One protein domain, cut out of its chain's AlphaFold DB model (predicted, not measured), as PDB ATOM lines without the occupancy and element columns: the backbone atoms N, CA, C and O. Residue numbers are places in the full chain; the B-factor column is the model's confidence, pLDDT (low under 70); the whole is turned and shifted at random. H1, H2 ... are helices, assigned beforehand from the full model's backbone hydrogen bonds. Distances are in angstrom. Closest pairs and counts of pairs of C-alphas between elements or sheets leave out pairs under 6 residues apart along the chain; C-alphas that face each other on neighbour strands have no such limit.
ATOM      1  N   ALA A 248       7.180 -32.566  19.376       92.81
ATOM      2  CA  ALA A 248       7.150 -31.318  20.127       92.81
ATOM      3  C   ALA A 248       5.759 -30.674  20.041       92.81
ATOM      4  O   ALA A 248       5.276 -30.371  18.948       92.81
ATOM      5  N   THR A 249       5.126 -30.451  21.193       95.19
ATOM      6  CA  THR A 249       3.826 -29.775  21.258       95.19
ATOM      7  C   THR A 249       3.981 -28.259  21.396       95.19
ATOM      8  O   THR A 249       5.074 -27.731  21.631       95.19
ATOM      9  N   GLU A 250       2.874 -27.529  21.254       89.31
ATOM     10  CA  GLU A 250       2.845 -26.078  21.466       89.31
ATOM     11  C   GLU A 250       3.251 -25.711  22.906       89.31
ATOM     12  O   GLU A 250       3.968 -24.732  23.132       89.31
ATOM     13  N   GLU A 251       2.871 -26.537  23.883       91.94
ATOM     14  CA  GLU A 251       3.262 -26.390  25.284       91.94
ATOM     15  C   GLU A 251       4.775 -26.524  25.475       91.94
ATOM     16  O   GLU A 251       5.364 -25.695  26.170       91.94
ATOM     17  N   ASP A 252       5.411 -27.499  24.815       90.19
ATOM     18  CA  ASP A 252       6.865 -27.694  24.871       90.19
ATOM     19  C   ASP A 252       7.614 -26.455  24.331       90.19
ATOM     20  O   ASP A 252       8.613 -26.007  24.902       90.19
ATOM     21  N   MET A 253       7.104 -25.839  23.258       88.12
ATOM     22  CA  MET A 253       7.686 -24.622  22.676       88.12
ATOM     23  C   MET A 253       7.480 -23.394  23.574       88.12
ATOM     24  O   MET A 253       8.387 -22.573  23.750       88.12
ATOM     25  N   LYS A 254       6.301 -23.274  24.190       90.00
ATOM     26  CA  LYS A 254       5.983 -22.197  25.132       90.00
ATOM     27  C   LYS A 254       6.818 -22.289  26.409       90.00
ATOM     28  O   LYS A 254       7.287 -21.263  26.914       90.00
ATOM     29  N   GLU A 255       7.051 -23.500  26.912       89.50
ATOM     30  CA  GLU A 255       7.946 -23.743  28.042       89.50
ATOM     31  C   GLU A 255       9.386 -23.338  27.697       89.50
ATOM     32  O   GLU A 255      10.040 -22.649  28.485       89.50
ATOM     33  N   MET A 256       9.857 -23.665  26.488       87.75
ATOM     34  CA  MET A 256      11.181 -23.259  26.012       87.75
ATOM     35  C   MET A 256      11.331 -21.732  25.942       87.75
ATOM     36  O   MET A 256      12.320 -21.195  26.449       87.75
ATOM     37  N   MET A 257      10.357 -21.015  25.366       81.94
ATOM     38  CA  MET A 257      10.393 -19.546  25.314       81.94
ATOM     39  C   MET A 257      10.411 -18.931  26.714       81.94
ATOM     40  O   MET A 257      11.170 -17.998  26.972       81.94
ATOM     41  N   THR A 258       9.623 -19.487  27.634       89.00
ATOM     42  CA  THR A 258       9.564 -19.011  29.021       89.00
ATOM     43  C   THR A 258      10.908 -19.209  29.726       89.00
ATOM     44  O   THR A 258      11.437 -18.267  30.315       89.00
ATOM     45  N   LYS A 259      11.525 -20.392  29.592       82.38
ATOM     46  CA  LYS A 259      12.867 -20.664  30.136       82.38
ATOM     47  C   LYS A 259      13.940 -19.774  29.511       82.38
ATOM     48  O   LYS A 259      14.874 -19.369  30.202       82.38
ATOM     49  N   MET A 260      13.824 -19.452  28.222       79.81
ATOM     50  CA  MET A 260      14.757 -18.545  27.551       79.81
ATOM     51  C   MET A 260      14.648 -17.120  28.111       79.81
ATOM     52  O   MET A 260      15.677 -16.524  28.423       79.81
ATOM     53  N   GLN A 261      13.430 -16.615  28.323       84.38
ATOM     54  CA  GLN A 261      13.194 -15.306  28.941       84.38
ATOM     55  C   GLN A 261      13.672 -15.252  30.398       84.38
ATOM     56  O   GLN A 261      14.267 -14.261  30.821       84.38
ATOM     57  N   GLU A 262      13.456 -16.316  31.172       82.06
ATOM     58  CA  GLU A 262      13.918 -16.393  32.560       82.06
ATOM     59  C   GLU A 262      15.451 -16.407  32.637       82.06
ATOM     60  O   GLU A 262      16.049 -15.615  33.369       82.06
ATOM     61  N   LYS A 263      16.101 -17.207  31.782       82.19
ATOM     62  CA  LYS A 263      17.562 -17.213  31.649       82.19
ATOM     63  C   LYS A 263      18.097 -15.862  31.177       82.19
ATOM     64  O   LYS A 263      19.179 -15.459  31.592       82.19
ATOM     65  N   GLU A 264      17.366 -15.154  30.322       78.62
ATOM     66  CA  GLU A 264      17.730 -13.811  29.874       78.62
ATOM     67  C   GLU A 264      17.621 -12.772  30.994       78.62
ATOM     68  O   GLU A 264      18.491 -11.912  31.106       78.62
ATOM     69  N   LYS A 265      16.644 -12.901  31.891       79.25
ATOM     70  CA  LYS A 265      16.525 -12.051  33.081       79.25
ATOM     71  C   LYS A 265      17.655 -12.297  34.085       79.25
ATOM     72  O   LYS A 265      18.219 -11.351  34.636       79.25
ATOM     73  N   ASP A 266      18.043 -13.555  34.278       76.94
ATOM     74  CA  ASP A 266      19.230 -13.898  35.068       76.94
ATOM     75  C   ASP A 266      20.519 -13.399  34.397       76.94
ATOM     76  O   ASP A 266      21.439 -12.925  35.070       76.94
ATOM     77  N   ARG A 267      20.561 -13.419  33.058       67.00
ATOM     78  CA  ARG A 267      21.645 -12.846  32.250       67.00
ATOM     79  C   ARG A 267      21.717 -11.329  32.407       67.00
ATOM     80  O   ARG A 267      22.809 -10.806  32.564       67.00
ATOM     81  N   GLU A 268      20.590 -10.624  32.422       73.62
ATOM     82  CA  GLU A 268      20.520  -9.176  32.656       73.62
ATOM     83  C   GLU A 268      21.028  -8.813  34.057       73.62
ATOM     84  O   GLU A 268      21.816  -7.880  34.227       73.62
ATOM     85  N   LYS A 269      20.688  -9.635  35.055       74.44
ATOM     86  CA  LYS A 269      21.200  -9.494  36.420       74.44
ATOM     87  C   LYS A 269      22.711  -9.747  36.518       74.44
ATOM     88  O   LYS A 269      23.384  -9.047  37.269       74.44
ATOM     89  N   ALA A 270      23.251 -10.692  35.746       63.00
ATOM     90  CA  ALA A 270      24.692 -10.948  35.657       63.00
ATOM     91  C   ALA A 270      25.444  -9.883  34.827       63.00
ATOM     92  O   ALA A 270      26.589  -9.539  35.126       63.00
ATOM     93  N   MET A 271      24.798  -9.304  33.810       57.16
ATOM     94  CA  MET A 271      25.346  -8.199  33.016       57.16
ATOM     95  C   MET A 271      25.459  -6.908  33.836       57.16
ATOM     96  O   MET A 271      26.415  -6.156  33.653       57.16
ATOM     97  N   ALA A 272      24.563  -6.687  34.805       65.94
ATOM     98  CA  ALA A 272      24.663  -5.575  35.750       65.94
ATOM     99  C   ALA A 272      25.898  -5.655  36.677       65.94
ATOM    100  O   ALA A 272      26.297  -4.639  37.243       65.94
ATOM    101  N   THR A 273      26.531  -6.829  36.813       62.91
ATOM    102  CA  THR A 273      27.735  -7.035  37.642       62.91
ATOM    103  C   THR A 273      29.075  -6.914  36.897       62.91
ATOM    104  O   THR A 273      30.118  -7.008  37.535       62.91
ATOM    105  N   GLY A 274      29.087  -6.612  35.590       50.91
ATOM    106  CA  GLY A 274      30.288  -6.096  34.906       50.91
ATOM    107  C   GLY A 274      31.336  -7.106  34.407       50.91
ATOM    108  O   GLY A 274      32.458  -6.700  34.113       50.91
ATOM    109  N   GLU A 275      31.009  -8.391  34.238       52.44
ATOM    110  CA  GLU A 275      31.909  -9.405  33.633       52.44
ATOM    111  C   GLU A 275      31.631  -9.639  32.128       52.44
ATOM    112  O   GLU A 275      31.634 -10.758  31.614       52.44
ATOM    113  N   THR A 276      31.340  -8.573  31.384       53.47
ATOM    114  CA  THR A 276      30.688  -8.652  30.063       53.47
ATOM    115  C   THR A 276      31.613  -9.048  28.902       53.47
ATOM    116  O   THR A 276      31.134  -9.511  27.868       53.47
ATOM    117  N   GLY A 277      32.936  -8.918  29.049       51.75
ATOM    118  CA  GLY A 277      33.883  -9.127  27.941       51.75
ATOM    119  C   GLY A 277      34.112 -10.591  27.547       51.75
ATOM    120  O   GLY A 277      34.301 -10.894  26.374       51.75
ATOM    121  N   GLN A 278      34.064 -11.524  28.502       55.81
ATOM    122  CA  GLN A 278      34.381 -12.932  28.220       55.81
ATOM    123  C   GLN A 278      33.172 -13.747  27.753       55.81
ATOM    124  O   GLN A 278      33.325 -14.796  27.129       55.81
ATOM    125  N   TYR A 279      31.962 -13.260  28.019       55.34
ATOM    126  CA  TYR A 279      30.741 -14.012  27.763       55.34
ATOM    127  C   TYR A 279      30.348 -14.021  26.281       55.34
ATOM    128  O   TYR A 279      30.010 -15.081  25.758       55.34
ATOM    129  N   GLN A 280      30.458 -12.886  25.573       53.00
ATOM    130  CA  GLN A 280      30.188 -12.846  24.128       53.00
ATOM    131  C   GLN A 280      31.154 -13.735  23.340       53.00
ATOM    132  O   GLN A 280      30.713 -14.487  22.474       53.00
ATOM    133  N   SER A 281      32.442 -13.718  23.697       56.66
ATOM    134  CA  SER A 281      33.436 -14.593  23.069       56.66
ATOM    135  C   SER A 281      33.106 -16.068  23.298       56.66
ATOM    136  O   SER A 281      33.211 -16.860  22.371       56.66
ATOM    137  N   ARG A 282      32.645 -16.443  24.501       68.88
ATOM    138  CA  ARG A 282      32.259 -17.829  24.810       68.88
ATOM    139  C   ARG A 282      31.015 -18.279  24.056       68.88
ATOM    140  O   ARG A 282      30.942 -19.429  23.647       68.88
ATOM    141  N   LEU A 283      30.047 -17.384  23.886       66.12
ATOM    142  CA  LEU A 283      28.791 -17.684  23.203       66.12
ATOM    143  C   LEU A 283      29.010 -17.832  21.695       66.12
ATOM    144  O   LEU A 283      28.470 -18.754  21.094       66.12
ATOM    145  N   PHE A 284      29.860 -16.982  21.111       67.25
ATOM    146  CA  PHE A 284      30.266 -17.105  19.713       67.25
ATOM    147  C   PHE A 284      31.079 -18.382  19.477       67.25
ATOM    148  O   PHE A 284      30.814 -19.104  18.522       67.25
ATOM    149  N   GLN A 285      31.994 -18.712  20.395       64.38
ATOM    150  CA  GLN A 285      32.762 -19.956  20.337       64.38
ATOM    151  C   GLN A 285      31.851 -21.187  20.441       64.38
ATOM    152  O   GLN A 285      31.977 -22.096  19.637       64.38
ATOM    153  N   GLN A 286      30.875 -21.193  21.355       73.00
ATOM    154  CA  GLN A 286      29.916 -22.299  21.478       73.00
ATOM    155  C   GLN A 286      29.028 -22.456  20.242       73.00
ATOM    156  O   GLN A 286      28.740 -23.583  19.847       73.00
ATOM    157  N   LEU A 287      28.598 -21.348  19.626       70.56
ATOM    158  CA  LEU A 287      27.837 -21.405  18.378       70.56
ATOM    159  C   LEU A 287      28.689 -21.982  17.242       70.56
ATOM    160  O   LEU A 287      28.216 -22.825  16.487       70.56
ATOM    161  N   PHE A 288      29.942 -21.535  17.147       74.75
ATOM    162  CA  PHE A 288      30.885 -21.981  16.130       74.75
ATOM    163  C   PHE A 288      31.250 -23.461  16.301       74.75
ATOM    164  O   PHE A 288      31.167 -24.224  15.344       74.75
ATOM    165  N   ASP A 289      31.561 -23.892  17.523       69.38
ATOM    166  CA  ASP A 289      31.901 -25.281  17.834       69.38
ATOM    167  C   ASP A 289      30.692 -26.202  17.604       69.38
ATOM    168  O   ASP A 289      30.832 -27.256  16.989       69.38
ATOM    169  N   SER A 290      29.481 -25.783  18.000       72.00
ATOM    170  CA  SER A 290      28.254 -26.545  17.732       72.00
ATOM    171  C   SER A 290      27.951 -26.657  16.236       72.00
ATOM    172  O   SER A 290      27.443 -27.688  15.798       72.00
ATOM    173  N   TYR A 291      28.238 -25.613  15.455       69.12
ATOM    174  CA  TYR A 291      28.074 -25.627  14.002       69.12
ATOM    175  C   TYR A 291      29.083 -26.571  13.337       69.12
ATOM    176  O   TYR A 291      28.698 -27.416  12.531       69.12
ATOM    177  N   MET A 292      30.357 -26.486  13.727       74.94
ATOM    178  CA  MET A 292      31.412 -27.361  13.212       74.94
ATOM    179  C   MET A 292      31.187 -28.824  13.604       74.94
ATOM    180  O   MET A 292      31.438 -29.717  12.799       74.94
ATOM    181  N   GLN A 293      30.668 -29.081  14.804       68.81
ATOM    182  CA  GLN A 293      30.380 -30.433  15.269       68.81
ATOM    183  C   GLN A 293      29.175 -31.053  14.550       68.81
ATOM    184  O   GLN A 293      29.244 -32.205  14.137       68.81
ATOM    185  N   ALA A 294      28.122 -30.274  14.278       61.38
ATOM    186  CA  ALA A 294      27.011 -30.729  13.438       61.38
ATOM    187  C   ALA A 294      27.449 -31.059  11.997       61.38
ATOM    188  O   ALA A 294      26.874 -31.942  11.367       61.38
ATOM    189  N   TYR A 295      28.476 -30.372  11.489       64.75
ATOM    190  CA  TYR A 295      29.065 -30.644  10.175       64.75
ATOM    191  C   TYR A 295      30.010 -31.855  10.181       64.75
ATOM    192  O   TYR A 295      30.084 -32.591   9.202       64.75
TER     193      TYR A 295
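What this domain is: This is residues 248 to 295 of the 312 residues of an uncharacterized protein of Heliobacterium gestii (UniProt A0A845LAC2). Two long helices, H1 then H2, meet near their ends as an open V, with a tight link at its tip and nothing packed between the arms. The printed part has 48 residues with two named helices and no named strand; the class is all helix. It is only just loose, close to extended, with a radius of gyration of the C-alphas of 14.2 A, and flat, spanning 37 by 33 by 6 A.

How they stand to each other: Start with H1, residues 250 to 271, and go on to H2, residues 276 to 295; they meet only through their link. In H1 every O i to N i+4 pair is within hydrogen-bond range, in H2 14 of 16.

Where its parts are: Find C-alpha 250 at (2.845, -26.078, 21.466); from there H1 runs 31.0 A to C-alpha 271. H2 runs 29.7 A from C-alpha 276 at (30.688, -8.652, 30.063) to C-alpha 295 at (29.065, -30.644, 10.175).

The domain as a whole: The two C-alphas farthest apart, those of Thr 249 and Gly 274, are 38.0 A apart. The printed part has no cut. Look for pLDDT under 70 at 22 residues, among them 270 to 285.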